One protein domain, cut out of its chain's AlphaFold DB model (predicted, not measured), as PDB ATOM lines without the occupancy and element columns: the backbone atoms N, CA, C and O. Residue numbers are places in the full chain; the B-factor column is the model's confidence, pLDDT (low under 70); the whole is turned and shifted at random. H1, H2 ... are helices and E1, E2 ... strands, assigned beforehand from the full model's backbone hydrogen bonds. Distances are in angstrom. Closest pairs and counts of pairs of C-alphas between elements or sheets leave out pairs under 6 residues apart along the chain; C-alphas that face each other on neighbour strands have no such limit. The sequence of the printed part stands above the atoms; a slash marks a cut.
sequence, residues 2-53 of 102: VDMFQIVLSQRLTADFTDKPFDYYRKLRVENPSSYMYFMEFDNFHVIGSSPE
ATOM      1  N   VAL A   2     101.922  14.800  60.725       63.03
ATOM      2  CA  VAL A   2     101.160  15.816  61.459       63.03
ATOM      3  C   VAL A   2     100.738  15.161  62.769       63.03
ATOM      4  O   VAL A   2     100.169  14.073  62.725       63.03
ATOM      5  N   ASP A   3     101.070  15.774  63.902       79.62
ATOM      6  CA  ASP A   3     100.890  15.141  65.214       79.62
ATOM      7  C   ASP A   3      99.419  15.120  65.669       79.62
ATOM      8  O   ASP A   3      99.013  14.178  66.343       79.62
ATOM      9  N   MET A   4      98.592  16.100  65.265       78.81
ATOM     10  CA  MET A   4      97.136  16.131  65.502       78.81
ATOM     11  C   MET A   4      96.402  16.949  64.424       78.81
ATOM     12  O   MET A   4      96.947  17.928  63.916       78.81
ATOM     13  N   PHE A   5      95.158  16.569  64.104       81.88
ATOM     14  CA  PHE A   5      94.302  17.281  63.139       81.88
ATOM     15  C   PHE A   5      93.443  18.386  63.779       81.88
ATOM     16  O   PHE A   5      93.247  19.427  63.163       81.88
ATOM     17  N   GLN A   6      92.961  18.186  65.012       81.44
ATOM     18  CA  GLN A   6      92.173  19.172  65.760       81.44
ATOM     19  C   GLN A   6      92.380  18.987  67.269       81.44
ATOM     20  O   GLN A   6      92.461  17.859  67.757       81.44
ATOM     21  N   ILE A   7      92.473  20.100  68.007       87.56
ATOM     22  CA  ILE A   7      92.592  20.138  69.472       87.56
ATOM     23  C   ILE A   7      91.689  21.255  69.993       87.56
ATOM     24  O   ILE A   7      91.777  22.388  69.525       87.56
ATOM     25  N   VAL A   8      90.867  20.955  71.001       88.00
ATOM     26  CA  VAL A   8      90.086  21.963  71.729       88.00
ATOM     27  C   VAL A   8      90.808  22.283  73.036       88.00
ATOM     28  O   VAL A   8      90.817  21.480  73.967       88.00
ATOM     29  N   LEU A   9      91.454  23.448  73.101       94.25
ATOM     30  CA  LEU A   9      92.104  23.931  74.320       94.25
ATOM     31  C   LEU A   9      91.070  24.613  75.222       94.25
ATOM     32  O   LEU A   9      90.318  25.470  74.768       94.25
ATOM     33  N   SER A  10      91.055  24.266  76.510       94.62
ATOM     34  CA  SER A  10      90.138  24.852  77.496       94.62
ATOM     35  C   SER A  10      90.889  25.411  78.702       94.62
ATOM     36  O   SER A  10      91.872  24.816  79.145       94.62
ATOM     37  N   GLN A  11      90.378  26.496  79.285       96.94
ATOM     38  CA  GLN A  11      90.862  27.065  80.543       96.94
ATOM     39  C   GLN A  11      89.802  26.897  81.636       96.94
ATOM     40  O   GLN A  11      88.626  27.178  81.420       96.94
ATOM     41  N   ARG A  12      90.221  26.470  82.833       96.56
ATOM     42  CA  ARG A  12      89.351  26.445  84.013       96.56
ATOM     43  C   ARG A  12      89.444  27.775  84.752       96.56
ATOM     44  O   ARG A  12      90.538  28.187  85.128       96.56
ATOM     45  N   LEU A  13      88.294  28.392  84.997       96.44
ATOM     46  CA  LEU A  13      88.158  29.571  85.849       96.44
ATOM     47  C   LEU A  13      87.525  29.170  87.182       96.44
ATOM     48  O   LEU A  13      86.712  28.246  87.239       96.44
ATOM     49  N   THR A  14      87.910  29.857  88.252       96.75
ATOM     50  CA  THR A  14      87.419  29.613  89.614       96.75
ATOM     51  C   THR A  14      87.117  30.939  90.293       96.75
ATOM     52  O   THR A  14      87.872  31.895  90.128       96.75
ATOM     53  N   ALA A  15      86.046  30.978  91.078       95.44
ATOM     54  CA  ALA A  15      85.652  32.129  91.879       95.44
ATOM     55  C   ALA A  15      84.998  31.647  93.181       95.44
ATOM     56  O   ALA A  15      84.483  30.527  93.231       95.44
ATOM     57  N   ASP A  16      85.006  32.496  94.207       96.75
ATOM     58  CA  ASP A  16      84.258  32.240  95.437       96.75
ATOM     59  C   ASP A  16      82.752  32.228  95.144       96.75
ATOM     60  O   ASP A  16      82.240  33.053  94.384       96.75
ATOM     61  N   PHE A  17      82.033  31.289  95.758       94.00
ATOM     62  CA  PHE A  17      80.600  31.102  95.550       94.00
ATOM     63  C   PHE A  17      79.873  31.060  96.896       94.00
ATOM     64  O   PHE A  17      80.091  30.158  97.702       94.00
ATOM     65  N   THR A  18      79.013  32.051  97.137       94.69
ATOM     66  CA  THR A  18      78.283  32.229  98.407       94.69
ATOM     67  C   THR A  18      76.777  31.992  98.290       94.69
ATOM     68  O   THR A  18      76.081  31.967  99.303       94.69
ATOM     69  N   ASP A  19      76.261  31.856  97.068       94.31
ATOM     70  CA  ASP A  19      74.840  31.623  96.801       94.31
ATOM     71  C   ASP A  19      74.452  30.157  97.067       94.31
ATOM     72  O   ASP A  19      75.293  29.268  97.215       94.31
ATOM     73  N   LYS A  20      73.146  29.869  97.102       95.81
ATOM     74  CA  LYS A  20      72.670  28.481  97.129       95.81
ATOM     75  C   LYS A  20      72.816  27.859  95.731       95.81
ATOM     76  O   LYS A  20      72.365  28.472  94.759       95.81
ATOM     77  N   PRO A  21      73.330  26.621  95.606       95.75
ATOM     78  CA  PRO A  21      73.497  25.947  94.314       95.75
ATOM     79  C   PRO A  21      72.226  25.934  93.451       95.75
ATOM     80  O   PRO A  21      72.267  26.212  92.253       95.75
ATOM     81  N   PHE A  22      71.066  25.667  94.055       96.06
ATOM     82  CA  PHE A  22      69.802  25.611  93.320       96.06
ATOM     83  C   PHE A  22      69.338  26.984  92.807       96.06
ATOM     84  O   PHE A  22      68.753  27.076  91.726       96.06
ATOM     85  N   ASP A  23      69.636  28.067  93.529       96.56
ATOM     86  CA  ASP A  23      69.325  29.423  93.068       96.56
ATOM     87  C   ASP A  23      70.184  29.799  91.855       96.56
ATOM     88  O   ASP A  23      69.674  30.396  90.904       96.56
ATOM     89  N   TYR A  24      71.452  29.370  91.829       96.00
ATOM     90  CA  TYR A  24      72.308  29.505  90.649       96.00
ATOM     91  C   TYR A  24      71.738  28.747  89.442       96.00
ATOM     92  O   TYR A  24      71.605  29.325  88.366       96.00
ATOM     93  N   TYR A  25      71.304  27.496  89.623       96.31
ATOM     94  CA  TYR A  25      70.655  26.725  88.556       96.31
ATOM     95  C   TYR A  25      69.408  27.425  87.990       96.31
ATOM     96  O   TYR A  25      69.212  27.470  86.775       96.31
ATOM     97  N   ARG A  26      68.571  28.014  88.853       95.69
ATOM     98  CA  ARG A  26      67.379  28.758  88.417       95.69
ATOM     99  C   ARG A  26      67.737  29.981  87.577       95.69
ATOM    100  O   ARG A  26      67.088  30.190  86.554       95.69
ATOM    101  N   LYS A  27      68.744  30.758  87.991       95.44
ATOM    102  CA  LYS A  27      69.259  31.903  87.217       95.44
ATOM    103  C   LYS A  27      69.800  31.432  85.864       95.44
ATOM    104  O   LYS A  27      69.351  31.913  84.828       95.44
ATOM    105  N   LEU A  28      70.648  30.399  85.870       95.00
ATOM    106  CA  LEU A  28      71.228  29.817  84.659       95.00
ATOM    107  C   LEU A  28      70.156  29.355  83.662       95.00
ATOM    108  O   LEU A  28      70.292  29.597  82.470       95.00
ATOM    109  N   ARG A  29      69.067  28.734  84.136       94.00
ATOM    110  CA  ARG A  29      67.957  28.273  83.284       94.00
ATOM    111  C   ARG A  29      67.221  29.410  82.572       94.00
ATOM    112  O   ARG A  29      66.663  29.181  81.505       94.00
ATOM    113  N   VAL A  30      67.159  30.591  83.186       95.06
ATOM    114  CA  VAL A  30      66.513  31.774  82.597       95.06
ATOM    115  C   VAL A  30      67.443  32.447  81.594       95.06
ATOM    116  O   VAL A  30      66.996  32.807  80.512       95.06
ATOM    117  N   GLU A  31      68.722  32.591  81.937       94.38
ATOM    118  CA  GLU A  31      69.697  33.304  81.104       94.38
ATOM    119  C   GLU A  31      70.210  32.464  79.928       94.38
ATOM    120  O   GLU A  31      70.386  32.983  78.832       94.38
ATOM    121  N   ASN A  32      70.429  31.164  80.138       91.62
ATOM    122  CA  ASN A  32      71.001  30.250  79.151       91.62
ATOM    123  C   ASN A  32      70.139  28.983  79.037       91.62
ATOM    124  O   ASN A  32      70.591  27.895  79.414       91.62
ATOM    125  N   PRO A  33      68.880  29.087  78.575       90.25
ATOM    126  CA  PRO A  33      68.024  27.921  78.423       90.25
ATOM    127  C   PRO A  33      68.603  26.961  77.376       90.25
ATOM    128  O   PRO A  33      68.914  27.358  76.257       90.25
ATOM    129  N   SER A  34      68.699  25.677  77.721       90.38
ATOM    130  CA  SER A  34      69.029  24.606  76.774       90.38
ATOM    131  C   SER A  34      68.093  23.415  76.934       90.38
ATOM    132  O   SER A  34      67.408  23.255  77.950       90.38
ATOM    133  N   SER A  35      68.073  22.538  75.929       87.06
ATOM    134  CA  SER A  35      67.362  21.257  76.002       87.06
ATOM    135  C   SER A  35      68.004  20.271  76.988       87.06
ATOM    136  O   SER A  35      67.377  19.271  77.331       87.06
ATOM    137  N   TYR A  36      69.225  20.549  77.457       91.44
ATOM    138  CA  TYR A  36      70.047  19.638  78.256       91.44
ATOM    139  C   TYR A  36      70.577  20.325  79.527       91.44
ATOM    140  O   TYR A  36      71.777  20.339  79.814       91.44
ATOM    141  N   MET A  37      69.658  20.905  80.299       95.69
ATOM    142  CA  MET A  37      69.931  21.443  81.634       95.69
ATOM    143  C   MET A  37      70.184  20.313  82.640       95.69
ATOM    144  O   MET A  37      69.466  19.312  82.633       95.69
ATOM    145  N   TYR A  38      71.137  20.497  83.555       95.88
ATOM    146  CA  TYR A  38      71.379  19.543  84.637       95.88
ATOM    147  C   TYR A  38      71.730  20.225  85.962       95.88
ATOM    148  O   TYR A  38      72.416  21.248  86.015       95.88
ATOM    149  N   PHE A  39      71.259  19.605  87.040       97.25
ATOM    150  CA  PHE A  39      71.626  19.890  88.419       97.25
ATOM    151  C   PHE A  39      71.879  18.543  89.092       97.25
ATOM    152  O   PHE A  39      70.943  17.773  89.303       97.25
ATOM    153  N   MET A  40      73.144  18.234  89.356       97.38
ATOM    154  CA  MET A  40      73.556  16.989  89.999       97.38
ATOM    155  C   MET A  40      74.206  17.311  91.339       97.38
ATOM    156  O   MET A  40      75.148  18.103  91.399       97.38
ATOM    157  N   GLU A  41      73.693  16.695  92.394       96.88
ATOM    158  CA  GLU A  41      74.186  16.828  93.759       96.88
ATOM    159  C   GLU A  41      74.955  15.560  94.136       96.88
ATOM    160  O   GLU A  41      74.453  14.445  93.984       96.88
ATOM    161  N   PHE A  42      76.189  15.746  94.589       96.56
ATOM    162  CA  PHE A  42      77.057  14.710  95.133       96.56
ATOM    163  C   PHE A  42      77.430  15.094  96.566       96.56
ATOM    164  O   PHE A  42      77.378  16.271  96.921       96.56
ATOM    165  N   ASP A  43      77.896  14.129  97.360       95.44
ATOM    166  CA  ASP A  43      78.176  14.324  98.793       95.44
ATOM    167  C   ASP A  43      79.033  15.565  99.104       95.44
ATOM    168  O   ASP A  43      78.814  16.240 100.107       95.44
ATOM    169  N   ASN A  44      80.001  15.885  98.237       95.19
ATOM    170  CA  ASN A  44      80.976  16.954  98.472       95.19
ATOM    171  C   ASN A  44      80.899  18.114  97.468       95.19
ATOM    172  O   ASN A  44      81.624  19.095  97.623       95.19
ATOM    173  N   PHE A  45      80.100  18.005  96.402       94.94
ATOM    174  CA  PHE A  45      80.063  19.018  95.346       94.94
ATOM    175  C   PHE A  45      78.805  18.918  94.484       94.94
ATOM    176  O   PHE A  45      78.085  17.926  94.496       94.94
ATOM    177  N   HIS A  46      78.575  19.957  93.690       96.56
ATOM    178  CA  HIS A  46      77.481  20.013  92.729       96.56
ATOM    179  C   HIS A  46      78.041  20.161  91.317       96.56
ATOM    180  O   HIS A  46      79.074  20.802  91.114       96.56
ATOM    181  N   VAL A  47      77.333  19.608  90.335       96.88
ATOM    182  CA  VAL A  47      77.604  19.811  88.910       96.88
ATOM    183  C   VAL A  47      76.359  20.428  88.291       96.88
ATOM    184  O   VAL A  47      75.297  19.806  88.245       96.88
ATOM    185  N   ILE A  48      76.487  21.682  87.866       97.12
ATOM    186  CA  ILE A  48      75.381  22.509  87.382       97.12
ATOM    187  C   ILE A  48      75.758  23.050  86.015       97.12
ATOM    188  O   ILE A  48      76.851  23.591  85.852       97.12
ATOM    189  N   GLY A  49      74.861  22.930  85.043       95.62
ATOM    190  CA  GLY A  49      75.145  23.427  83.710       95.62
ATOM    191  C   GLY A  49      73.957  23.406  82.763       95.62
ATOM    192  O   GLY A  49      72.878  22.889  83.060       95.62
ATOM    193  N   SER A  50      74.202  24.008  81.607       95.69
ATOM    194  CA  SER A  50      73.293  24.097  80.474       95.69
ATOM    195  C   SER A  50      74.056  23.590  79.256       95.69
ATOM    196  O   SER A  50      74.847  24.334  78.678       95.69
ATOM    197  N   SER A  51      73.937  22.294  78.940       92.00
ATOM    198  CA  SER A  51      74.695  21.736  77.817       92.00
ATOM    199  C   SER A  51      74.073  22.199  76.497       92.00
ATOM    200  O   SER A  51      72.878  21.972  76.285       92.00
ATOM    201  N   PRO A  52      74.849  22.807  75.587       85.31
ATOM    202  CA  PRO A  52      74.346  23.167  74.265       85.31
ATOM    203  C   PRO A  52      74.150  21.934  73.373       85.31
ATOM    204  O   PRO A  52      73.395  21.984  72.406       85.31
ATOM    205  N   GLU A  53      74.795  20.814  73.709       83.75
ATOM    206  CA  GLU A  53      74.889  19.654  72.835       83.75
ATOM    207  C   GLU A  53      74.698  18.341  73.595       83.75
ATOM    208  O   GLU A  53      75.023  18.207  74.780       83.75
TER     209      GLU A  53
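Overview. This is residues 2 to 53 of the 102 residues of a protein of Lactococcus lactis subsp. cremoris (UniProt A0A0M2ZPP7). A long free tail, residues 2 to 20, leads into a small head in which one helix, H1, packs over one face of a two-stranded hairpin, E1 and E2. The tail makes the length, and the head without it spans 26 by 20 by 7 A. The printed part has 52 residues, with one named helix and two named strands in the order H1, E1, E2; the sheet, E1 - E2, is antiparallel. The class is mixed, helices and strands, with under half of the residues in named elements. The whole is only just loose, close to extended, with a radius of gyration of the C-alphas of 14.9 A and spans of 47 by 25 by 20 A.

Arrangement. Residues 2 to 20 stand free. H1, residues 21 to 31, has every O i to N i+4 pair within hydrogen-bond range. Its closest C-alphas to E1, residues 36 to 42, are those of Tyr 25 and Phe 39, 6.9 A apart. Its closest C-alphas to E2, residues 45 to 51, are those of Tyr 25 and Ile 48, 6.4 A apart. E1 and E2 are a hairpin, antiparallel at 175 degrees between their directions. N 40 and O 47 are within hydrogen-bond range at 2.9 A, and so are N 49 and O 38 at 3.1 A.

Along the chain. H1 begins at C-alpha 21 (73.497, 25.947, 94.314) and measures 15.6 A from first to last C-alpha. E1 measures 18.9 A and begins at C-alpha 36 (70.047, 19.638, 78.256). E2 measures 18.5 A and ends at C-alpha 51 (74.695, 21.736, 77.817).

Size, cuts and confidence. The two C-alphas farthest apart, those of Val 2 and Lys 20, are 47.4 A apart. The printed part has no cut. The links H1 to E1 and E1 to E2 are tight. The mean pLDDT of the printed part is 92.6, and residue 2 is under 70.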